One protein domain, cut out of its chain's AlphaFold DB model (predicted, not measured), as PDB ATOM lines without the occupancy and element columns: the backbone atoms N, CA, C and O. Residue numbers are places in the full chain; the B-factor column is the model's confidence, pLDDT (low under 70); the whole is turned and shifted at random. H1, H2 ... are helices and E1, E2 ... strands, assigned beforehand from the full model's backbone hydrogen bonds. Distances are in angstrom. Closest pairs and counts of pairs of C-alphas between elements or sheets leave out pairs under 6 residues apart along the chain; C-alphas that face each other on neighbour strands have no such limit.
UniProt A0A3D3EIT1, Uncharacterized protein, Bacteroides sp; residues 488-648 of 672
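AT A GLANCE: This is residues 488 to 648 of the 672 residues of an uncharacterized protein of Bacteroides sp (UniProt A0A3D3EIT1). A twisted five-stranded sheet is covered on one face by the long helix H2 and on the other by H4 with short H3, making three layers. A small three-stranded sheet, E6 E7 E8, sits near the E4 and E5 part of it, with H5 packed over one face of the small sheet and meeting the end of H2. The printed part has 161 residues, in the order H1 H2 E1 H3 H4 E2 E3 E4 E5 E6 E7 E8 H5, of mixed class, helices and strands. The large sheet, E1 E2 E3 E4 E5, is mixed, the small one antiparallel. The whole is compact, with a radius of gyration of the C-alphas of 15.1 A and spans of 50 by 36 by 29 A.

IN THESE COORDINATES: H1, residues 488 to 492, begins at C-alpha 488 (-19.636, 56.360, 10.478). H2 is residues 495 to 509, 22.4 A. E1 is 525 to 528, H3 531 to 534, and H4 541 to 551, 15.8 A. E2, residues 561 to 569, is 24.9 A long; E3, 575 to 582, is 22.3 A. E4 is 586 to 591 and E5 601 to 606. E6 is 611 to 613, E7 618 to 621 and E8 624 to 627. H5, residues 629 to 642, 19.9 A, ends at C-alpha 642 (-26.233, 50.617, 10.108).

HOW THE PARTS SIT: E1 and E2 are parallel, with N 528 and O 563 2.7 A apart; E1, H3 H4, E2 form a strand-helix-strand unit, parallel neighbours with helices between, and a left-handed crossover. E2 E3 E4 E5 form a meander, each strand the antiparallel neighbour of the one before, with N 564 and O 580 at 2.8 A, N 581 and O 588 at 2.8 A, and N 589 and O 603 at 2.9 A. E6 E7 E8 form another, with N 613 and O 618 at 2.8 A and N 619 and O 626 at 3.0 A. H2 runs along the strands, at 11 degrees to E2 on the local plane, at a height over the sheet of 9.5 A; the closest C-alphas of H2 and E2 are those of Cys 499 and Leu 562, 5.4 A. H4, on the opposite face from H2 and the same face as H3, also has a height over the sheet of 9.5 A. H5 is on the small sheet, over E6 and E7, at a height over the sheet of 9.6 A. Residues 505 to 509 of H2 and 630 to 634 of H5 touch, closest at the C-alphas of Asn 509 and Ala 630, 5.4 A, at a steep tilt of 59 degrees, opposite ways. H1 is close to but not clearly touching H2, with the C-alphas of Ala 490 and Tyr 498 6.2 A apart. In H2, H4 and H5 every O i to N i+4 pair is within hydrogen-bond range; H1 has 0 of 1, and 1 of 2 O i to N i+3 pairs, while H3 is too short for an i+4 pair.

THE WHOLE: The C-alphas farthest apart, of Phe 573 and Asp 648, are 50.8 A apart. The printed part has no cut. The link H2 to E1 is long, and its residues 516 to 517 pair antiparallel with residues 527 to 528 of E1. pLDDT is under 70 at residue 572, residues 596 to 599 and residues 643 to 648.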
ATOM      1  N   SER A 488     -19.943  54.950  10.721       82.31
ATOM      2  CA  SER A 488     -19.636  56.360  10.478       82.31
ATOM      3  C   SER A 488     -18.135  56.584  10.290       82.31
ATOM      4  O   SER A 488     -17.733  57.363   9.427       82.31
ATOM      5  N   ILE A 489     -17.299  55.832  11.013       87.44
ATOM      6  CA  ILE A 489     -15.846  55.825  10.825       87.44
ATOM      7  C   ILE A 489     -15.505  55.204   9.474       87.44
ATOM      8  O   ILE A 489     -14.812  55.844   8.677       87.44
ATOM      9  N   ALA A 490     -16.044  54.017   9.184       88.88
ATOM     10  CA  ALA A 490     -15.803  53.288   7.941       88.88
ATOM     11  C   ALA A 490     -16.104  54.135   6.688       88.88
ATOM     12  O   ALA A 490     -15.324  54.129   5.733       88.88
ATOM     13  N   LEU A 491     -17.175  54.941   6.708       87.31
ATOM     14  CA  LEU A 491     -17.528  55.856   5.617       87.31
ATOM     15  C   LEU A 491     -16.453  56.916   5.339       87.31
ATOM     16  O   LEU A 491     -16.275  57.318   4.186       87.31
ATOM     17  N   THR A 492     -15.699  57.343   6.354       87.56
ATOM     18  CA  THR A 492     -14.644  58.355   6.189       87.56
ATOM     19  C   THR A 492     -13.313  57.805   5.681       87.56
ATOM     20  O   THR A 492     -12.520  58.571   5.134       87.56
ATOM     21  N   LEU A 493     -13.065  56.503   5.846       90.50
ATOM     22  CA  LEU A 493     -11.807  55.865   5.458       90.50
ATOM     23  C   LEU A 493     -11.721  55.701   3.936       90.50
ATOM     24  O   LEU A 493     -12.736  55.513   3.263       90.50
ATOM     25  N   LYS A 494     -10.518  55.781   3.368       88.94
ATOM     26  CA  LYS A 494     -10.289  55.650   1.921       88.94
ATOM     27  C   LYS A 494      -9.235  54.586   1.649       88.94
ATOM     28  O   LYS A 494      -8.351  54.377   2.472       88.94
ATOM     29  N   GLY A 495      -9.353  53.936   0.492       88.19
ATOM     30  CA  GLY A 495      -8.427  52.911   0.020       88.19
ATOM     31  C   GLY A 495      -7.988  51.930   1.097       88.19
ATOM     32  O   GLY A 495      -8.822  51.322   1.776       88.19
ATOM     33  N   GLN A 496      -6.674  51.820   1.266       87.94
ATOM     34  CA  GLN A 496      -6.061  50.865   2.172       87.94
ATOM     35  C   GLN A 496      -6.462  51.061   3.641       87.94
ATOM     36  O   GLN A 496      -6.530  50.070   4.362       87.94
ATOM     37  N   ASP A 497      -6.803  52.274   4.089       90.31
ATOM     38  CA  ASP A 497      -7.197  52.523   5.485       90.31
ATOM     39  C   ASP A 497      -8.523  51.841   5.833       90.31
ATOM     40  O   ASP A 497      -8.657  51.239   6.897       90.31
ATOM     41  N   TYR A 498      -9.493  51.868   4.912       92.31
ATOM     42  CA  TYR A 498     -10.747  51.128   5.082       92.31
ATOM     43  C   TYR A 498     -10.464  49.626   5.144       92.31
ATOM     44  O   TYR A 498     -10.912  48.936   6.057       92.31
ATOM     45  N   CYS A 499      -9.658  49.129   4.206       92.12
ATOM     46  CA  CYS A 499      -9.273  47.725   4.154       92.12
ATOM     47  C   CYS A 499      -8.491  47.282   5.403       92.12
ATOM     48  O   CYS A 499      -8.633  46.143   5.838       92.12
ATOM     49  N   ASN A 500      -7.674  48.161   5.989       92.06
ATOM     50  CA  ASN A 500      -6.963  47.923   7.244       92.06
ATOM     51  C   ASN A 500      -7.931  47.822   8.416       92.06
ATOM     52  O   ASN A 500      -7.849  46.858   9.170       92.06
ATOM     53  N   TYR A 501      -8.867  48.759   8.519       93.00
ATOM     54  CA  TYR A 501      -9.840  48.805   9.601       93.00
ATOM     55  C   TYR A 501     -10.750  47.569   9.629       93.00
ATOM     56  O   TYR A 501     -10.828  46.885  10.647       93.00
ATOM     57  N   ILE A 502     -11.377  47.214   8.499       92.50
ATOM     58  CA  ILE A 502     -12.253  46.028   8.430       92.50
ATOM     59  C   ILE A 502     -11.464  44.739   8.671       92.50
ATOM     60  O   ILE A 502     -11.933  43.841   9.368       92.50
ATOM     61  N   HIS A 503     -10.254  44.644   8.115       93.06
ATOM     62  CA  HIS A 503      -9.407  43.476   8.324       93.06
ATOM     63  C   HIS A 503      -8.962  43.349   9.788       93.06
ATOM     64  O   HIS A 503      -8.992  42.247  10.324       93.06
ATOM     65  N   GLY A 504      -8.619  44.452  10.458       91.94
ATOM     66  CA  GLY A 504      -8.271  44.456  11.880       91.94
ATOM     67  C   GLY A 504      -9.397  43.913  12.764       91.94
ATOM     68  O   GLY A 504      -9.141  43.058  13.608       91.94
ATOM     69  N   ILE A 505     -10.650  44.296  12.482       89.75
ATOM     70  CA  ILE A 505     -11.836  43.770  13.185       89.75
ATOM     71  C   ILE A 505     -11.976  42.258  12.988       89.75
ATOM     72  O   ILE A 505     -12.318  41.530  13.921       89.75
ATOM     73  N   LEU A 506     -11.685  41.753  11.788       90.12
ATOM     74  CA  LEU A 506     -11.679  40.310  11.540       90.12
ATOM     75  C   LEU A 506     -10.589  39.599  12.336       90.12
ATOM     76  O   LEU A 506     -10.885  38.587  12.963       90.12
ATOM     77  N   LEU A 507      -9.370  40.140  12.359       89.19
ATOM     78  CA  LEU A 507      -8.250  39.550  13.096       89.19
ATOM     79  C   LEU A 507      -8.490  39.536  14.604       89.19
ATOM     80  O   LEU A 507      -8.125  38.571  15.265       89.19
ATOM     81  N   HIS A 508      -9.158  40.557  15.142       83.31
ATOM     82  CA  HIS A 508      -9.546  40.569  16.550       83.31
ATOM     83  C   HIS A 508     -10.494  39.408  16.902       83.31
ATOM     84  O   HIS A 508     -10.445  38.869  18.007       83.31
ATOM     85  N   ASN A 509     -11.342  38.999  15.953       78.38
ATOM     86  CA  ASN A 509     -12.289  37.902  16.136       78.38
ATOM     87  C   ASN A 509     -11.695  36.522  15.803       78.38
ATOM     88  O   ASN A 509     -12.111  35.525  16.403       78.38
ATOM     89  N   ASP A 510     -10.767  36.448  14.844       83.44
ATOM     90  CA  ASP A 510     -10.175  35.203  14.353       83.44
ATOM     91  C   ASP A 510      -8.842  35.431  13.611       83.44
ATOM     92  O   ASP A 510      -8.783  36.015  12.525       83.44
ATOM     93  N   ASN A 511      -7.760  34.898  14.183       83.81
ATOM     94  CA  ASN A 511      -6.404  35.034  13.651       83.81
ATOM     95  C   ASN A 511      -6.151  34.212  12.369       83.81
ATOM     96  O   ASN A 511      -5.112  34.392  11.721       83.81
ATOM     97  N   GLU A 512      -7.066  33.319  11.971       81.19
ATOM     98  CA  GLU A 512      -6.917  32.499  10.760       81.19
ATOM     99  C   GLU A 512      -6.942  33.321   9.458       81.19
ATOM    100  O   GLU A 512      -6.421  32.871   8.437       81.19
ATOM    101  N   TYR A 513      -7.461  34.554   9.499       84.56
ATOM    102  CA  TYR A 513      -7.477  35.490   8.366       84.56
ATOM    103  C   TYR A 513      -6.214  36.360   8.263       84.56
ATOM    104  O   TYR A 513      -6.177  37.292   7.471       84.56
ATOM    105  N   SER A 514      -5.156  36.053   9.019       87.06
ATOM    106  CA  SER A 514      -3.897  36.824   9.035       87.06
ATOM    107  C   SER A 514      -3.151  36.885   7.698       87.06
ATOM    108  O   SER A 514      -2.302  37.760   7.518       87.06
ATOM    109  N   PHE A 515      -3.455  35.992   6.749       89.31
ATOM    110  CA  PHE A 515      -2.846  35.996   5.422       89.31
ATOM    111  C   PHE A 515      -3.642  36.869   4.440       89.31
ATOM    112  O   PHE A 515      -4.851  36.713   4.269       89.31
ATOM    113  N   TYR A 516      -2.947  37.791   3.770       93.12
ATOM    114  CA  TYR A 516      -3.560  38.739   2.845       93.12
ATOM    115  C   TYR A 516      -2.608  39.144   1.718       93.12
ATOM    116  O   TYR A 516      -1.389  39.015   1.823       93.12
ATOM    117  N   LEU A 517      -3.187  39.670   0.642       92.06
ATOM    118  CA  LEU A 517      -2.500  40.172  -0.538       92.06
ATOM    119  C   LEU A 517      -2.852  41.652  -0.752       92.06
ATOM    120  O   LEU A 517      -4.013  42.053  -0.616       92.06
ATOM    121  N   ILE A 518      -1.843  42.444  -1.107       90.88
ATOM    122  CA  ILE A 518      -1.938  43.866  -1.468       90.88
ATOM    123  C   ILE A 518      -1.103  44.127  -2.725       90.88
ATOM    124  O   ILE A 518      -0.181  43.367  -3.022       90.88
ATOM    125  N   ASN A 519      -1.414  45.202  -3.445       87.19
ATOM    126  CA  ASN A 519      -0.644  45.653  -4.599       87.19
ATOM    127  C   ASN A 519      -0.707  47.184  -4.695       87.19
ATOM    128  O   ASN A 519      -1.780  47.771  -4.555       87.19
ATOM    129  N   ASP A 520       0.426  47.818  -4.993       81.50
ATOM    130  CA  ASP A 520       0.544  49.275  -5.120       81.50
ATOM    131  C   ASP A 520      -0.264  49.853  -6.298       81.50
ATOM    132  O   ASP A 520      -0.657  51.017  -6.278       81.50
ATOM    133  N   ILE A 521      -0.542  49.043  -7.327       82.31
ATOM    134  CA  ILE A 521      -1.305  49.430  -8.525       82.31
ATOM    135  C   ILE A 521      -2.810  49.516  -8.225       82.31
ATOM    136  O   ILE A 521      -3.518  50.308  -8.844       82.31
ATOM    137  N   GLN A 522      -3.306  48.717  -7.277       85.31
ATOM    138  CA  GLN A 522      -4.717  48.664  -6.876       85.31
ATOM    139  C   GLN A 522      -4.841  48.911  -5.360       85.31
ATOM    140  O   GLN A 522      -5.254  48.021  -4.615       85.31
ATOM    141  N   PRO A 523      -4.520  50.131  -4.880       84.38
ATOM    142  CA  PRO A 523      -4.425  50.447  -3.448       84.38
ATOM    143  C   PRO A 523      -5.782  50.466  -2.728       84.38
ATOM    144  O   PRO A 523      -5.851  50.621  -1.508       84.38
ATOM    145  N   ASN A 524      -6.878  50.347  -3.478       90.94
ATOM    146  CA  ASN A 524      -8.229  50.267  -2.941       90.94
ATOM    147  C   ASN A 524      -8.663  48.823  -2.657       90.94
ATOM    148  O   ASN A 524      -9.712  48.623  -2.055       90.94
ATOM    149  N   VAL A 525      -7.875  47.818  -3.039       93.25
ATOM    150  CA  VAL A 525      -8.251  46.412  -2.894       93.25
ATOM    151  C   VAL A 525      -7.292  45.707  -1.947       93.25
ATOM    152  O   VAL A 525      -6.079  45.710  -2.142       93.25
ATOM    153  N   ARG A 526      -7.847  45.033  -0.940       94.62
ATOM    154  CA  ARG A 526      -7.120  44.041  -0.141       94.62
ATOM    155  C   ARG A 526      -7.822  42.707  -0.275       94.62
ATOM    156  O   ARG A 526      -9.024  42.627  -0.039       94.62
ATOM    157  N   ILE A 527      -7.064  41.658  -0.571       94.81
ATOM    158  CA  ILE A 527      -7.597  40.299  -0.652       94.81
ATOM    159  C   ILE A 527      -7.138  39.523   0.579       94.81
ATOM    160  O   ILE A 527      -5.948  39.480   0.870       94.81
ATOM    161  N   ILE A 528      -8.075  38.921   1.297       94.75
ATOM    162  CA  ILE A 528      -7.854  38.100   2.487       94.75
ATOM    163  C   ILE A 528      -8.367  36.684   2.243       94.75
ATOM    164  O   ILE A 528      -9.241  36.454   1.405       94.75
ATOM    165  N   GLY A 529      -7.854  35.730   3.005       90.44
ATOM    166  CA  GLY A 529      -8.321  34.350   2.982       90.44
ATOM    167  C   GLY A 529      -7.311  33.423   3.635       90.44
ATOM    168  O   GLY A 529      -6.177  33.814   3.913       90.44
ATOM    169  N   HIS A 530      -7.703  32.171   3.852       88.12
ATOM    170  CA  HIS A 530      -6.742  31.157   4.268       88.12
ATOM    171  C   HIS A 530      -5.627  31.041   3.227       88.12
ATOM    172  O   HIS A 530      -5.876  31.125   2.019       88.12
ATOM    173  N   LYS A 531      -4.397  30.826   3.699       86.56
ATOM    174  CA  LYS A 531      -3.198  30.772   2.855       86.56
ATOM    175  C   LYS A 531      -3.369  29.832   1.660       86.56
ATOM    176  O   LYS A 531      -3.066  30.219   0.541       86.56
ATOM    177  N   GLU A 532      -3.918  28.646   1.908       87.69
ATOM    178  CA  GLU A 532      -4.214  27.623   0.900       87.69
ATOM    179  C   GLU A 532      -5.179  28.083  -0.197       87.69
ATOM    180  O   GLU A 532      -4.985  27.724  -1.354       87.69
ATOM    181  N   ASN A 533      -6.159  28.930   0.131       89.12
ATOM    182  CA  ASN A 533      -7.079  29.481  -0.862       89.12
ATOM    183  C   ASN A 533      -6.370  30.520  -1.733       89.12
ATOM    184  O   ASN A 533      -6.519  30.516  -2.946       89.12
ATOM    185  N   LEU A 534      -5.583  31.414  -1.135       87.62
ATOM    186  CA  LEU A 534      -4.941  32.503  -1.881       87.62
ATOM    187  C   LEU A 534      -3.814  32.023  -2.809       87.62
ATOM    188  O   LEU A 534      -3.494  32.708  -3.782       87.62
ATOM    189  N   THR A 535      -3.222  30.865  -2.513       85.81
ATOM    190  CA  THR A 535      -2.177  30.229  -3.331       85.81
ATOM    191  C   THR A 535      -2.703  29.160  -4.286       85.81
ATOM    192  O   THR A 535      -1.898  28.502  -4.933       85.81
ATOM    193  N   ASP A 536      -4.016  28.944  -4.344       90.12
ATOM    194  CA  ASP A 536      -4.625  27.990  -5.270       90.12
ATOM    195  C   ASP A 536      -4.361  28.375  -6.734       90.12
ATOM    196  O   ASP A 536      -4.373  29.558  -7.074       90.12
ATOM    197  N   ASP A 537      -4.158  27.383  -7.604       85.75
ATOM    198  CA  ASP A 537      -3.763  27.579  -9.008       85.75
ATOM    199  C   ASP A 537      -4.772  28.409  -9.825       85.75
ATOM    200  O   ASP A 537      -4.390  29.089 -10.779       85.75
ATOM    201  N   GLU A 538      -6.062  28.378  -9.473       85.00
ATOM    202  CA  GLU A 538      -7.115  29.112 -10.186       85.00
ATOM    203  C   GLU A 538      -7.291  30.543  -9.652       85.00
ATOM    204  O   GLU A 538      -7.691  31.435 -10.407       85.00
ATOM    205  N   PHE A 539      -6.973  30.800  -8.377       88.81
ATOM    206  CA  PHE A 539      -6.917  32.162  -7.833       88.81
ATOM    207  C   PHE A 539      -5.584  32.849  -8.133       88.81
ATOM    208  O   PHE A 539      -5.597  34.008  -8.535       88.81
ATOM    209  N   ASN A 540      -4.464  32.139  -8.018       84.19
ATOM    210  CA  ASN A 540      -3.114  32.523  -8.435       84.19
ATOM    211  C   ASN A 540      -2.707  33.963  -8.058       84.19
ATOM    212  O   ASN A 540      -2.206  34.732  -8.882       84.19
ATOM    213  N   GLY A 541      -2.948  34.342  -6.802       86.94
ATOM    214  CA  GLY A 541      -2.510  35.622  -6.253       86.94
ATOM    215  C   GLY A 541      -3.328  36.849  -6.680       86.94
ATOM    216  O   GLY A 541      -4.405  36.774  -7.270       86.94
ATOM    217  N   PHE A 542      -2.813  38.024  -6.312       92.75
ATOM    218  CA  PHE A 542      -3.572  39.278  -6.317       92.75
ATOM    219  C   PHE A 542      -4.049  39.687  -7.717       92.75
ATOM    220  O   PHE A 542      -5.222  40.020  -7.908       92.75
ATOM    221  N   ASP A 543      -3.146  39.652  -8.699       91.44
ATOM    222  CA  ASP A 543      -3.403  40.175 -10.042       91.44
ATOM    223  C   ASP A 543      -4.468  39.358 -10.775       91.44
ATOM    224  O   ASP A 543      -5.339  39.920 -11.444       91.44
ATOM    225  N   ASN A 544      -4.441  38.033 -10.615       92.00
ATOM    226  CA  ASN A 544      -5.418  37.156 -11.245       92.00
ATOM    227  C   ASN A 544      -6.799  37.280 -10.583       92.00
ATOM    228  O   ASN A 544      -7.797  37.401 -11.295       92.00
ATOM    229  N   ILE A 545      -6.882  37.381  -9.250       93.12
ATOM    230  CA  ILE A 545      -8.154  37.672  -8.563       93.12
ATOM    231  C   ILE A 545      -8.729  39.020  -9.022       93.12
ATOM    232  O   ILE A 545      -9.913  39.097  -9.359       93.12
ATOM    233  N   CYS A 546      -7.907  40.066  -9.137       92.88
ATOM    234  CA  CYS A 546      -8.350  41.356  -9.674       92.88
ATOM    235  C   CYS A 546      -8.813  41.253 -11.137       92.88
ATOM    236  O   CYS A 546      -9.833  41.841 -11.508       92.88
ATOM    237  N   ALA A 547      -8.119  40.482 -11.982       91.62
ATOM    238  CA  ALA A 547      -8.530  40.243 -13.364       91.62
ATOM    239  C   ALA A 547      -9.886  39.517 -13.446       91.62
ATOM    240  O   ALA A 547     -10.736  39.878 -14.268       91.62
ATOM    241  N   LEU A 548     -10.120  38.542 -12.563       91.81
ATOM    242  CA  LEU A 548     -11.394  37.837 -12.420       91.81
ATOM    243  C   LEU A 548     -12.511  38.790 -11.969       91.81
ATOM    244  O   LEU A 548     -13.573  38.826 -12.591       91.81
ATOM    245  N   MET A 549     -12.261  39.636 -10.965       92.81
ATOM    246  CA  MET A 549     -13.207  40.667 -10.517       92.81
ATOM    247  C   MET A 549     -13.538  41.676 -11.625       92.81
ATOM    248  O   MET A 549     -14.698  42.061 -11.798       92.81
ATOM    249  N   LYS A 550     -12.539  42.087 -12.417       92.38
ATOM    250  CA  LYS A 550     -12.722  42.992 -13.560       92.38
ATOM    251  C   LYS A 550     -13.584  42.356 -14.649       92.38
ATOM    252  O   LYS A 550     -14.462  43.017 -15.198       92.38
ATOM    253  N   LYS A 551     -13.377  41.065 -14.931       89.94
ATOM    254  CA  LYS A 551     -14.181  40.296 -15.893       89.94
ATOM    255  C   LYS A 551     -15.651  40.208 -15.476       89.94
ATOM    256  O   LYS A 551     -16.524  40.378 -16.324       89.94
ATOM    257  N   GLU A 552     -15.918  40.007 -14.188       89.31
ATOM    258  CA  GLU A 552     -17.280  39.957 -13.637       89.31
ATOM    259  C   GLU A 552     -17.872  41.340 -13.315       89.31
ATOM    260  O   GLU A 552     -18.984  41.425 -12.800       89.31
ATOM    261  N   LYS A 553     -17.165  42.431 -13.651       91.19
ATOM    262  CA  LYS A 553     -17.593  43.825 -13.430       91.19
ATOM    263  C   LYS A 553     -17.886  44.165 -11.961       91.19
ATOM    264  O   LYS A 553     -18.748  44.993 -11.683       91.19
ATOM    265  N   VAL A 554     -17.163  43.537 -11.035       91.94
ATOM    266  CA  VAL A 554     -17.268  43.800  -9.586       91.94
ATOM    267  C   VAL A 554     -16.049  44.520  -9.016       91.94
ATOM    268  O   VAL A 554     -16.110  44.997  -7.890       91.94
ATOM    269  N   LEU A 555     -14.952  44.616  -9.773       92.56
ATOM    270  CA  LEU A 555     -13.810  45.449  -9.397       92.56
ATOM    271  C   LEU A 555     -14.185  46.927  -9.524       92.56
ATOM    272  O   LEU A 555     -14.592  47.366 -10.603       92.56
ATOM    273  N   LYS A 556     -14.013  47.691  -8.445       89.06
ATOM    274  CA  LYS A 556     -14.267  49.132  -8.426       89.06
ATOM    275  C   LYS A 556     -12.975  49.889  -8.152       89.06
ATOM    276  O   LYS A 556     -12.555  50.016  -7.009       89.06
ATOM    277  N   ASP A 557     -12.388  50.463  -9.200       80.94
ATOM    278  CA  ASP A 557     -11.076  51.122  -9.114       80.94
ATOM    279  C   ASP A 557     -11.034  52.296  -8.107       80.94
ATOM    280  O   ASP A 557      -9.968  52.619  -7.592       80.94
ATOM    281  N   ASN A 558     -12.177  52.922  -7.786       84.94
ATOM    282  CA  ASN A 558     -12.263  54.100  -6.906       84.94
ATOM    283  C   ASN A 558     -12.931  53.843  -5.542       84.94
ATOM    284  O   ASN A 558     -13.050  54.774  -4.742       84.94
ATOM    285  N   GLU A 559     -13.391  52.622  -5.267       88.62
ATOM    286  CA  GLU A 559     -14.037  52.277  -3.995       88.62
ATOM    287  C   GLU A 559     -13.185  51.264  -3.235       88.62
ATOM    288  O   GLU A 559     -12.674  50.330  -3.846       88.62
ATOM    289  N   PRO A 560     -13.003  51.420  -1.913       93.12
ATOM    290  CA  PRO A 560     -12.238  50.451  -1.154       93.12
ATOM    291  C   PRO A 560     -13.014  49.130  -1.021       93.12
ATOM    292  O   PRO A 560     -14.178  49.122  -0.614       93.12
ATOM    293  N   GLN A 561     -12.353  48.021  -1.352       95.06
ATOM    294  CA  GLN A 561     -12.909  46.670  -1.371       95.06
ATOM    295  C   GLN A 561     -12.013  45.728  -0.555       95.06
ATOM    296  O   GLN A 561     -10.889  45.409  -0.956       95.06
ATOM    297  N   LEU A 562     -12.521  45.242   0.581       95.69
ATOM    298  CA  LEU A 562     -11.925  44.090   1.259       95.69
ATOM    299  C   LEU A 562     -12.541  42.825   0.658       95.69
ATOM    300  O   LEU A 562     -13.756  42.655   0.682       95.69
ATOM    301  N   VAL A 563     -11.722  41.939   0.110       95.44
ATOM    302  CA  VAL A 563     -12.166  40.763  -0.642       95.44
ATOM    303  C   VAL A 563     -11.764  39.509   0.115       95.44
ATOM    304  O   VAL A 563     -10.585  39.201   0.210       95.44
ATOM    305  N   LEU A 564     -12.729  38.754   0.620       94.88
ATOM    306  CA  LEU A 564     -12.494  37.405   1.115       94.88
ATOM    307  C   LEU A 564     -12.553  36.417  -0.051       94.88
ATOM    308  O   LEU A 564     -13.620  36.197  -0.625       94.88
ATOM    309  N   ALA A 565     -11.423  35.791  -0.363       94.12
ATOM    310  CA  ALA A 565     -11.341  34.694  -1.317       94.12
ATOM    311  C   ALA A 565     -11.347  33.352  -0.575       94.12
ATOM    312  O   ALA A 565     -10.538  33.105   0.324       94.12
ATOM    313  N   TYR A 566     -12.280  32.478  -0.944       92.19
ATOM    314  CA  TYR A 566     -12.415  31.166  -0.326       92.19
ATOM    315  C   TYR A 566     -12.884  30.116  -1.326       92.19
ATOM    316  O   TYR A 566     -13.548  30.418  -2.319       92.19
ATOM    317  N   ILE A 567     -12.523  28.868  -1.047       89.94
ATOM    318  CA  ILE A 567     -12.840  27.727  -1.898       89.94
ATOM    319  C   ILE A 567     -13.885  26.870  -1.190       89.94
ATOM    320  O   ILE A 567     -13.698  26.440  -0.053       89.94
ATOM    321  N   GLU A 568     -14.998  26.614  -1.866       86.50
ATOM    322  CA  GLU A 568     -16.070  25.754  -1.374       86.50
ATOM    323  C   GLU A 568     -16.120  24.461  -2.194       86.50
ATOM    324  O   GLU A 568     -16.185  24.490  -3.423       86.50
ATOM    325  N   LYS A 569     -16.118  23.299  -1.532       80.50
ATOM    326  CA  LYS A 569     -16.332  22.019  -2.224       80.50
ATOM    327  C   LYS A 569     -17.775  21.933  -2.716       80.50
ATOM    328  O   LYS A 569     -18.689  21.771  -1.913       80.50
ATOM    329  N   SER A 570     -17.969  21.977  -4.033       70.25
ATOM    330  CA  SER A 570     -19.289  21.846  -4.660       70.25
ATOM    331  C   SER A 570     -19.641  20.406  -5.036       70.25
ATOM    332  O   SER A 570     -20.817  20.054  -5.086       70.25
ATOM    333  N   SER A 571     -18.642  19.547  -5.254       71.19
ATOM    334  CA  SER A 571     -18.809  18.094  -5.374       71.19
ATOM    335  C   SER A 571     -17.498  17.363  -5.045       71.19
ATOM    336  O   SER A 571     -16.503  17.990  -4.684       71.19
ATOM    337  N   LEU A 572     -17.473  16.031  -5.190       66.38
ATOM    338  CA  LEU A 572     -16.255  15.215  -5.045       66.38
ATOM    339  C   LEU A 572     -15.105  15.655  -5.972       66.38
ATOM    340  O   LEU A 572     -13.948  15.432  -5.628       66.38
ATOM    341  N   PHE A 573     -15.415  16.289  -7.111       70.06
ATOM    342  CA  PHE A 573     -14.436  16.655  -8.145       70.06
ATOM    343  C   PHE A 573     -14.483  18.132  -8.550       70.06
ATOM    344  O   PHE A 573     -13.746  18.538  -9.443       70.06
ATOM    345  N   THR A 574     -15.354  18.937  -7.936       74.31
ATOM    346  CA  THR A 574     -15.503  20.354  -8.282       74.31
ATOM    347  C   THR A 574     -15.372  21.226  -7.048       74.31
ATOM    348  O   THR A 574     -15.949  20.950  -5.992       74.31
ATOM    349  N   GLN A 575     -14.607  22.295  -7.210       83.75
ATOM    350  CA  GLN A 575     -14.431  23.353  -6.235       83.75
ATOM    351  C   GLN A 575     -14.988  24.639  -6.831       83.75
ATOM    352  O   GLN A 575     -14.816  24.903  -8.020       83.75
ATOM    353  N   ASN A 576     -15.688  25.409  -6.009       87.75
ATOM    354  CA  ASN A 576     -16.165  26.729  -6.362       87.75
ATOM    355  C   ASN A 576     -15.237  27.755  -5.720       87.75
ATOM    356  O   ASN A 576     -15.180  27.874  -4.495       87.75
ATOM    357  N   HIS A 577     -14.550  28.521  -6.556       91.62
ATOM    358  CA  HIS A 577     -13.770  29.676  -6.134       91.62
ATOM    359  C   HIS A 577     -14.714  30.855  -5.940       91.62
ATOM    360  O   HIS A 577     -15.258  31.400  -6.905       91.62
ATOM    361  N   ASN A 578     -14.960  31.210  -4.688       92.19
ATOM    362  CA  ASN A 578     -15.925  32.226  -4.311       92.19
ATOM    363  C   ASN A 578     -15.201  33.473  -3.791       92.19
ATOM    364  O   ASN A 578     -14.210  33.375  -3.065       92.19
ATOM    365  N   LEU A 579     -15.735  34.648  -4.120       94.56
ATOM    366  CA  LEU A 579     -15.327  35.916  -3.523       94.56
ATOM    367  C   LEU A 579     -16.488  36.510  -2.732       94.56
ATOM    368  O   LEU A 579     -17.620  36.555  -3.219       94.56
ATOM    369  N   LEU A 580     -16.194  37.000  -1.535       94.56
ATOM    370  CA  LEU A 580     -17.085  37.836  -0.744       94.56
ATOM    371  C   LEU A 580     -16.429  39.207  -0.576       94.56
ATOM    372  O   LEU A 580     -15.361  39.325   0.012       94.56
ATOM    373  N   ILE A 581     -17.051  40.236  -1.133       95.12
ATOM    374  CA  ILE A 581     -16.489  41.579  -1.253       95.12
ATOM    375  C   ILE A 581     -17.241  42.499  -0.296       95.12
ATOM    376  O   ILE A 581     -18.455  42.679  -0.424       95.12
ATOM    377  N   PHE A 582     -16.514  43.074   0.658       94.50
ATOM    378  CA  PHE A 582     -17.008  44.051   1.618       94.50
ATOM    379  C   PHE A 582     -16.699  45.451   1.114       94.50
ATOM    380  O   PHE A 582     -15.544  45.886   1.072       94.50
ATOM    381  N   GLU A 583     -17.757  46.168   0.777       92.81
ATOM    382  CA  GLU A 583     -17.724  47.578   0.424       92.81
ATOM    383  C   GLU A 583     -18.379  48.370   1.553       92.81
ATOM    384  O   GLU A 583     -18.975  47.793   2.466       92.81
ATOM    385  N   LYS A 584     -18.281  49.699   1.507       89.69
ATOM    386  CA  LYS A 584     -18.803  50.553   2.582       89.69
ATOM    387  C   LYS A 584     -20.287  50.323   2.858       89.69
ATOM    388  O   LYS A 584     -20.671  50.179   4.010       89.69
ATOM    389  N   GLU A 585     -21.100  50.269   1.807       88.25
ATOM    390  CA  GLU A 585     -22.567  50.174   1.910       88.25
ATOM    391  C   GLU A 585     -23.121  48.821   1.446       88.25
ATOM    392  O   GLU A 585     -24.252  48.455   1.772       88.25
ATOM    393  N   HIS A 586     -22.320  48.058   0.704       91.19
ATOM    394  CA  HIS A 586     -22.757  46.851   0.022       91.19
ATOM    395  C   HIS A 586     -21.863  45.666   0.368       91.19
ATOM    396  O   HIS A 586     -20.671  45.803   0.645       91.19
ATOM    397  N   CYS A 587     -22.450  44.482   0.274       93.62
ATOM    398  CA  CYS A 587     -21.721  43.233   0.234       93.62
ATOM    399  C   CYS A 587     -22.042  42.528  -1.083       93.62
ATOM    400  O   CYS A 587     -23.211  42.397  -1.465       93.62
ATOM    401  N   THR A 588     -21.001  42.083  -1.783       93.81
ATOM    402  CA  THR A 588     -21.135  41.350  -3.044       93.81
ATOM    403  C   THR A 588     -20.592  39.945  -2.881       93.81
ATOM    404  O   THR A 588     -19.464  39.763  -2.430       93.81
ATOM    405  N   ILE A 589     -21.370  38.946  -3.284       92.75
ATOM    406  CA  ILE A 589     -20.891  37.574  -3.437       92.75
ATOM    407  C   ILE A 589     -20.749  37.243  -4.921       92.75
ATOM    408  O   ILE A 589     -21.693  37.407  -5.697       92.75
ATOM    409  N   CYS A 590     -19.570  36.760  -5.301       91.81
ATOM    410  CA  CYS A 590     -19.289  36.197  -6.616       91.81
ATOM    411  C   CYS A 590     -19.002  34.713  -6.439       91.81
ATOM    412  O   CYS A 590     -17.934  34.343  -5.951       91.81
ATOM    413  N   SER A 591     -19.951  33.863  -6.818       89.06
ATOM    414  CA  SER A 591     -19.782  32.420  -6.712       89.06
ATOM    415  C   SER A 591     -19.215  31.824  -7.996       89.06
ATOM    416  O   SER A 591     -19.672  32.153  -9.097       89.06
ATOM    417  N   ASN A 592     -18.247  30.917  -7.831       88.12
ATOM    418  CA  ASN A 592     -17.583  30.177  -8.903       88.12
ATOM    419  C   ASN A 592     -16.958  31.086  -9.978       88.12
ATOM    420  O   ASN A 592     -17.217  30.960 -11.179       88.12
ATOM    421  N   ILE A 593     -16.144  32.046  -9.535       88.12
ATOM    422  CA  ILE A 593     -15.618  33.118 -10.384       88.12
ATOM    423  C   ILE A 593     -14.652  32.613 -11.472       88.12
ATOM    424  O   ILE A 593     -14.558  33.213 -12.549       88.12
ATOM    425  N   THR A 594     -13.992  31.481 -11.236       85.31
ATOM    426  CA  THR A 594     -13.029  30.819 -12.137       85.31
ATOM    427  C   THR A 594     -13.723  29.924 -13.177       85.31
ATOM    428  O   THR A 594     -13.198  29.705 -14.271       85.31
ATOM    429  N   GLY A 595     -14.959  29.481 -12.908       78.62
ATOM    430  CA  GLY A 595     -15.706  28.547 -13.748       78.62
ATOM    431  C   GLY A 595     -15.933  29.034 -15.186       78.62
ATOM    432  O   GLY A 595     -16.526  30.083 -15.427       78.62
ATOM    433  N   LYS A 596     -15.494  28.249 -16.181       69.00
ATOM    434  CA  LYS A 596     -15.701  28.557 -17.615       69.00
ATOM    435  C   LYS A 596     -17.056  28.090 -18.165       69.00
ATOM    436  O   LYS A 596     -17.574  28.719 -19.081       69.00
ATOM    437  N   TRP A 597     -17.613  27.006 -17.614       57.41
ATOM    438  CA  TRP A 597     -18.789  26.301 -18.161       57.41
ATOM    439  C   TRP A 597     -19.993  26.239 -17.212       57.41
ATOM    440  O   TRP A 597     -21.101  25.924 -17.638       57.41
ATOM    441  N   GLN A 598     -19.792  26.520 -15.923       61.50
ATOM    442  CA  GLN A 598     -20.858  26.560 -14.923       61.50
ATOM    443  C   GLN A 598     -21.423  27.979 -14.801       61.50
ATOM    444  O   GLN A 598     -20.747  28.964 -15.100       61.50
ATOM    445  N   LYS A 599     -22.685  28.086 -14.374       60.28
ATOM    446  CA  LYS A 599     -23.360  29.377 -14.238       60.28
ATOM    447  C   LYS A 599     -22.703  30.172 -13.109       60.28
ATOM    448  O   LYS A 599     -22.798  29.782 -11.948       60.28
ATOM    449  N   LYS A 600     -22.030  31.261 -13.480       77.75
ATOM    450  CA  LYS A 600     -21.508  32.255 -12.543       77.75
ATOM    451  C   LYS A 600     -22.657  33.046 -11.958       77.75
ATOM    452  O   LYS A 600     -23.625  33.352 -12.660       77.75
ATOM    453  N   TYR A 601     -22.533  33.385 -10.689       81.69
ATOM    454  CA  TYR A 601     -23.543  34.170 -10.013       81.69
ATOM    455  C   TYR A 601     -22.887  35.271  -9.206       81.69
ATOM    456  O   TYR A 601     -22.105  35.010  -8.295       81.69
ATOM    457  N   THR A 602     -23.270  36.492  -9.545       88.69
ATOM    458  CA  THR A 602     -22.916  37.696  -8.809       88.69
ATOM    459  C   THR A 602     -24.188  38.234  -8.186       88.69
ATOM    460  O   THR A 602     -25.186  38.431  -8.883       88.69
ATOM    461  N   TYR A 603     -24.167  38.450  -6.878       91.19
ATOM    462  CA  TYR A 603     -25.271  39.071  -6.164       91.19
ATOM    463  C   TYR A 603     -24.726  40.143  -5.229       91.19
ATOM    464  O   TYR A 603     -23.904  39.861  -4.358       91.19
ATOM    465  N   THR A 604     -25.209  41.366  -5.413       92.06
ATOM    466  CA  THR A 604     -24.861  42.531  -4.599       92.06
ATOM    467  C   THR A 604     -26.096  42.976  -3.842       92.06
ATOM    468  O   THR A 604     -27.188  43.056  -4.406       92.06
ATOM    469  N   THR A 605     -25.931  43.263  -2.560       93.44
ATOM    470  CA  THR A 605     -27.012  43.733  -1.696       93.44
ATOM    471  C   THR A 605     -26.453  44.656  -0.630       93.44
ATOM    472  O   THR A 605     -25.255  44.643  -0.345       93.44
ATOM    473  N   THR A 606     -27.317  45.471  -0.049       91.75
ATOM    474  CA  THR A 606     -26.979  46.296   1.105       91.75
ATOM    475  C   THR A 606     -26.980  45.439   2.375       91.75
ATOM    476  O   THR A 606     -27.668  44.416   2.460       91.75
ATOM    477  N   TYR A 607     -26.179  45.802   3.378       90.00
ATOM    478  CA  TYR A 607     -26.009  44.963   4.575       90.00
ATOM    479  C   TYR A 607     -27.305  44.744   5.377       90.00
ATOM    480  O   TYR A 607     -27.481  43.692   5.998       90.00
ATOM    481  N   ASP A 608     -28.246  45.689   5.360       85.56
ATOM    482  CA  ASP A 608     -29.567  45.573   5.994       85.56
ATOM    483  C   ASP A 608     -30.381  44.394   5.429       85.56
ATOM    484  O   ASP A 608     -31.052  43.689   6.187       85.56
ATOM    485  N   GLN A 609     -30.215  44.076   4.143       88.88
ATOM    486  CA  GLN A 609     -30.926  42.998   3.445       88.88
ATOM    487  C   GLN A 609     -30.326  41.597   3.674       88.88
ATOM    488  O   GLN A 609     -30.969  40.589   3.369       88.88
ATOM    489  N   ILE A 610     -29.120  41.503   4.244       90.56
ATOM    490  CA  ILE A 610     -28.455  40.228   4.557       90.56
ATOM    491  C   ILE A 610     -29.166  39.547   5.730       90.56
ATOM    492  O   ILE A 610     -29.298  40.141   6.800       90.56
ATOM    493  N   ARG A 611     -29.606  38.290   5.604       87.69
ATOM    494  CA  ARG A 611     -30.221  37.594   6.752       87.69
ATOM    495  C   ARG A 611     -29.145  36.877   7.555       87.69
ATOM    496  O   ARG A 611     -28.548  35.927   7.055       87.69
ATOM    497  N   SER A 612     -28.932  37.299   8.796       83.00
ATOM    498  CA  SER A 612     -27.970  36.680   9.715       83.00
ATOM    499  C   SER A 612     -28.647  35.649  10.618       83.00
ATOM    500  O   SER A 612     -29.748  35.878  11.117       83.00
ATOM    501  N   ASN A 613     -27.971  34.529  10.872       81.38
ATOM    502  CA  ASN A 613     -28.319  33.564  11.911       81.38
ATOM    503  C   ASN A 613     -27.139  33.453  12.897       81.38
ATOM    504  O   ASN A 613     -26.232  32.636  12.683       81.38
ATOM    505  N   PRO A 614     -27.151  34.261  13.977       70.88
ATOM    506  CA  PRO A 614     -26.061  34.317  14.949       70.88
ATOM    507  C   PRO A 614     -25.808  32.983  15.658       70.88
ATOM    508  O   PRO A 614     -24.672  32.680  15.995       70.88
ATOM    509  N   ILE A 615     -26.846  32.158  15.846       78.31
ATOM    510  CA  ILE A 615     -26.742  30.866  16.549       78.31
ATOM    511  C   ILE A 615     -25.863  29.889  15.760       78.31
ATOM    512  O   ILE A 615     -25.076  29.143  16.335       78.31
ATOM    513  N   ASN A 616     -25.968  29.921  14.431       81.69
ATOM    514  CA  ASN A 616     -25.257  29.000  13.548       81.69
ATOM    515  C   ASN A 616     -23.969  29.586  12.955       81.69
ATOM    516  O   ASN A 616     -23.353  28.922  12.116       81.69
ATOM    517  N   ASN A 617     -23.564  30.797  13.366       86.94
ATOM    518  CA  ASN A 617     -22.425  31.522  12.791       86.94
ATOM    519  C   ASN A 617     -22.506  31.570  11.258       86.94
ATOM    520  O   ASN A 617     -21.565  31.194  10.554       86.94
ATOM    521  N   SER A 618     -23.680  31.948  10.749       87.88
ATOM    522  CA  SER A 618     -23.966  31.955   9.315       87.88
ATOM    523  C   SER A 618     -24.802  33.159   8.920       87.88
ATOM    524  O   SER A 618     -25.559  33.696   9.731       87.88
ATOM    525  N   PHE A 619     -24.718  33.547   7.655       90.25
ATOM    526  CA  PHE A 619     -25.590  34.550   7.061       90.25
ATOM    527  C   PHE A 619     -25.930  34.169   5.623       90.25
ATOM    528  O   PHE A 619     -25.273  33.322   5.013       90.25
ATOM    529  N   THR A 620     -26.968  34.802   5.084       88.56
ATOM    530  CA  THR A 620     -27.421  34.584   3.713       88.56
ATOM    531  C   THR A 620     -27.513  35.884   2.930       88.56
ATOM    532  O   THR A 620     -28.052  36.883   3.412       88.56
ATOM    533  N   ILE A 621     -26.984  35.844   1.709       86.81
ATOM    534  CA  ILE A 621     -26.972  36.927   0.728       86.81
ATOM    535  C   ILE A 621     -27.732  36.422  -0.502       86.81
ATOM    536  O   ILE A 621     -27.240  35.570  -1.244       86.81
ATOM    537  N   GLY A 622     -28.965  36.899  -0.695       82.69
ATOM    538  CA  GLY A 622     -29.850  36.352  -1.726       82.69
ATOM    539  C   GLY A 622     -30.074  34.842  -1.512       82.69
ATOM    540  O   GLY A 622     -30.498  34.454  -0.423       82.69
ATOM    541  N   PRO A 623     -29.799  33.975  -2.509       80.81
ATOM    542  CA  PRO A 623     -29.904  32.520  -2.362       80.81
ATOM    543  C   PRO A 623     -28.662  31.853  -1.736       80.81
ATOM    544  O   PRO A 623     -28.668  30.636  -1.555       80.81
ATOM    545  N   TYR A 624     -27.597  32.600  -1.426       83.69
ATOM    546  CA  TYR A 624     -26.334  32.047  -0.927       83.69
ATOM    547  C   TYR A 624     -26.280  32.038   0.590       83.69
ATOM    548  O   TYR A 624     -26.681  33.013   1.217       83.69
ATOM    549  N   SER A 625     -25.723  30.975   1.168       84.00
ATOM    550  CA  SER A 625     -25.420  30.879   2.595       84.00
ATOM    551  C   SER A 625     -23.917  30.780   2.787       84.00
ATOM    552  O   SER A 625     -23.273  29.950   2.160       84.00
ATOM    553  N   TYR A 626     -23.377  31.573   3.704       86.19
ATOM    554  CA  TYR A 626     -22.002  31.447   4.168       86.19
ATOM    555  C   TYR A 626     -21.997  31.049   5.643       86.19
ATOM    556  O   TYR A 626     -22.843  31.508   6.417       86.19
ATOM    557  N   LYS A 627     -21.045  30.201   6.040       86.62
ATOM    558  CA  LYS A 627     -20.849  29.777   7.428       86.62
ATOM    559  C   LYS A 627     -19.408  30.044   7.849       86.62
ATOM    560  O   LYS A 627     -18.485  29.481   7.280       86.62
ATOM    561  N   GLY A 628     -19.242  30.871   8.873       85.81
ATOM    562  CA  GLY A 628     -17.950  31.238   9.444       85.81
ATOM    563  C   GLY A 628     -18.142  32.270  10.549       85.81
ATOM    564  O   GLY A 628     -18.861  33.253  10.359       85.81
ATOM    565  N   LYS A 629     -17.542  32.025  11.719       86.31
ATOM    566  CA  LYS A 629     -17.782  32.804  12.944       86.31
ATOM    567  C   LYS A 629     -17.355  34.264  12.790       86.31
ATOM    568  O   LYS A 629     -18.213  35.133  12.912       86.31
ATOM    569  N   ALA A 630     -16.093  34.510  12.442       87.31
ATOM    570  CA  ALA A 630     -15.534  35.858  12.322       87.31
ATOM    571  C   ALA A 630     -16.298  36.725  11.316       87.31
ATOM    572  O   ALA A 630     -16.732  37.831  11.628       87.31
ATOM    573  N   ILE A 631     -16.547  36.183  10.120       89.75
ATOM    574  CA  ILE A 631     -17.269  36.905   9.071       89.75
ATOM    575  C   ILE A 631     -18.723  37.166   9.474       89.75
ATOM    576  O   ILE A 631     -19.241  38.258   9.252       89.75
ATOM    577  N   SER A 632     -19.394  36.186  10.086       88.19
ATOM    578  CA  SER A 632     -20.775  36.373  10.547       88.19
ATOM    579  C   SER A 632     -20.868  37.411  11.665       88.19
ATOM    580  O   SER A 632     -21.833  38.173  11.693       88.19
ATOM    581  N   GLN A 633     -19.872  37.471  12.555       86.50
ATOM    582  CA  GLN A 633     -19.756  38.511  13.577       86.50
ATOM    583  C   GLN A 633     -19.545  39.887  12.941       86.50
ATOM    584  O   GLN A 633     -20.322  40.788  13.239       86.50
ATOM    585  N   LEU A 634     -18.604  40.029  11.999       89.81
ATOM    586  CA  LEU A 634     -18.388  41.283  11.271       89.81
ATOM    587  C   LEU A 634     -19.671  41.762  10.577       89.81
ATOM    588  O   LEU A 634     -20.074  42.908  10.755       89.81
ATOM    589  N   ILE A 635     -20.356  40.891   9.826       89.69
ATOM    590  CA  ILE A 635     -21.637  41.231   9.183       89.69
ATOM    591  C   ILE A 635     -22.660  41.689  10.227       89.69
ATOM    592  O   ILE A 635     -23.378  42.661   9.999       89.69
ATOM    593  N   GLN A 636     -22.735  41.015  11.375       85.75
ATOM    594  CA  GLN A 636     -23.656  41.397  12.438       85.75
ATOM    595  C   GLN A 636     -23.300  42.759  13.051       85.75
ATOM    596  O   GLN A 636     -24.207  43.545  13.312       85.75
ATOM    597  N   GLU A 637     -22.018  43.064  13.251       84.31
ATOM    598  CA  GLU A 637     -21.565  44.374  13.728       84.31
ATOM    599  C   GLU A 637     -21.876  45.488  12.723       84.31
ATOM    600  O   GLU A 637     -22.407  46.529  13.113       84.31
ATOM    601  N   ILE A 638     -21.646  45.246  11.427       88.25
ATOM    602  CA  ILE A 638     -21.987  46.191  10.355       88.25
ATOM    603  C   ILE A 638     -23.489  46.475  10.355       88.25
ATOM    604  O   ILE A 638     -23.896  47.636  10.381       88.25
ATOM    605  N   LYS A 639     -24.321  45.426  10.398       85.06
ATOM    606  CA  LYS A 639     -25.783  45.557  10.485       85.06
ATOM    607  C   LYS A 639     -26.213  46.345  11.719       85.06
ATOM    608  O   LYS A 639     -27.001  47.276  11.604       85.06
ATOM    609  N   ASN A 640     -25.668  46.001  12.887       78.19
ATOM    610  CA  ASN A 640     -25.979  46.692  14.134       78.19
ATOM    611  C   ASN A 640     -25.616  48.180  14.050       78.19
ATOM    612  O   ASN A 640     -26.364  49.016  14.548       78.19
ATOM    613  N   SER A 641     -24.492  48.521  13.418       78.44
ATOM    614  CA  SER A 641     -24.063  49.909  13.243       78.44
ATOM    615  C   SER A 641     -24.944  50.680  12.246       78.44
ATOM    616  O   SER A 641     -25.316  51.819  12.527       78.44
ATOM    617  N   LEU A 642     -25.351  50.045  11.138       77.25
ATOM    618  CA  LEU A 642     -26.233  50.617  10.108       77.25
ATOM    619  C   LEU A 642     -27.659  50.882  10.587       77.25
ATOM    620  O   LEU A 642     -28.206  51.946  10.312       77.25
ATOM    621  N   ASP A 643     -28.229  49.969  11.374       64.31
ATOM    622  CA  ASP A 643     -29.548  50.127  12.006       64.31
ATOM    623  C   ASP A 643     -29.552  51.228  13.093       64.31
ATOM    624  O   ASP A 643     -30.460  51.314  13.926       64.31
ATOM    625  N   GLY A 644     -28.508  52.065  13.132       54.88
ATOM    626  CA  GLY A 644     -28.298  53.083  14.140       54.88
ATOM    627  C   GLY A 644     -28.263  52.451  15.519       54.88
ATOM    628  O   GLY A 644     -29.001  52.882  16.397       54.88
ATOM    629  N   TYR A 645     -27.500  51.375  15.705       47.78
ATOM    630  CA  TYR A 645     -27.330  50.687  16.983       47.78
ATOM    631  C   TYR A 645     -28.634  50.289  17.686       47.78
ATOM    632  O   TYR A 645     -28.570  50.054  18.881       47.78
ATOM    633  N   LYS A 646     -29.833  50.291  17.066       44.41
ATOM    634  CA  LYS A 646     -31.098  50.389  17.836       44.41
ATOM    635  C   LYS A 646     -30.902  51.298  19.066       44.41
ATOM    636  O   LYS A 646     -31.100  50.825  20.183       44.41
ATOM    637  N   LYS A 647     -30.408  52.526  18.831       44.25
ATOM    638  CA  LYS A 647     -29.868  53.600  19.709       44.25
ATOM    639  C   LYS A 647     -30.184  53.580  21.210       44.25
ATOM    640  O   LYS A 647     -29.414  54.098  22.004       44.25
ATOM    641  N   ASP A 648     -31.297  52.989  21.597       46.22
ATOM    642  CA  ASP A 648     -31.761  52.901  22.964       46.22
ATOM    643  C   ASP A 648     -31.574  51.524  23.618       46.22
ATOM    644  O   ASP A 648     -31.238  51.483  24.792       46.22
TER     645      ASP A 648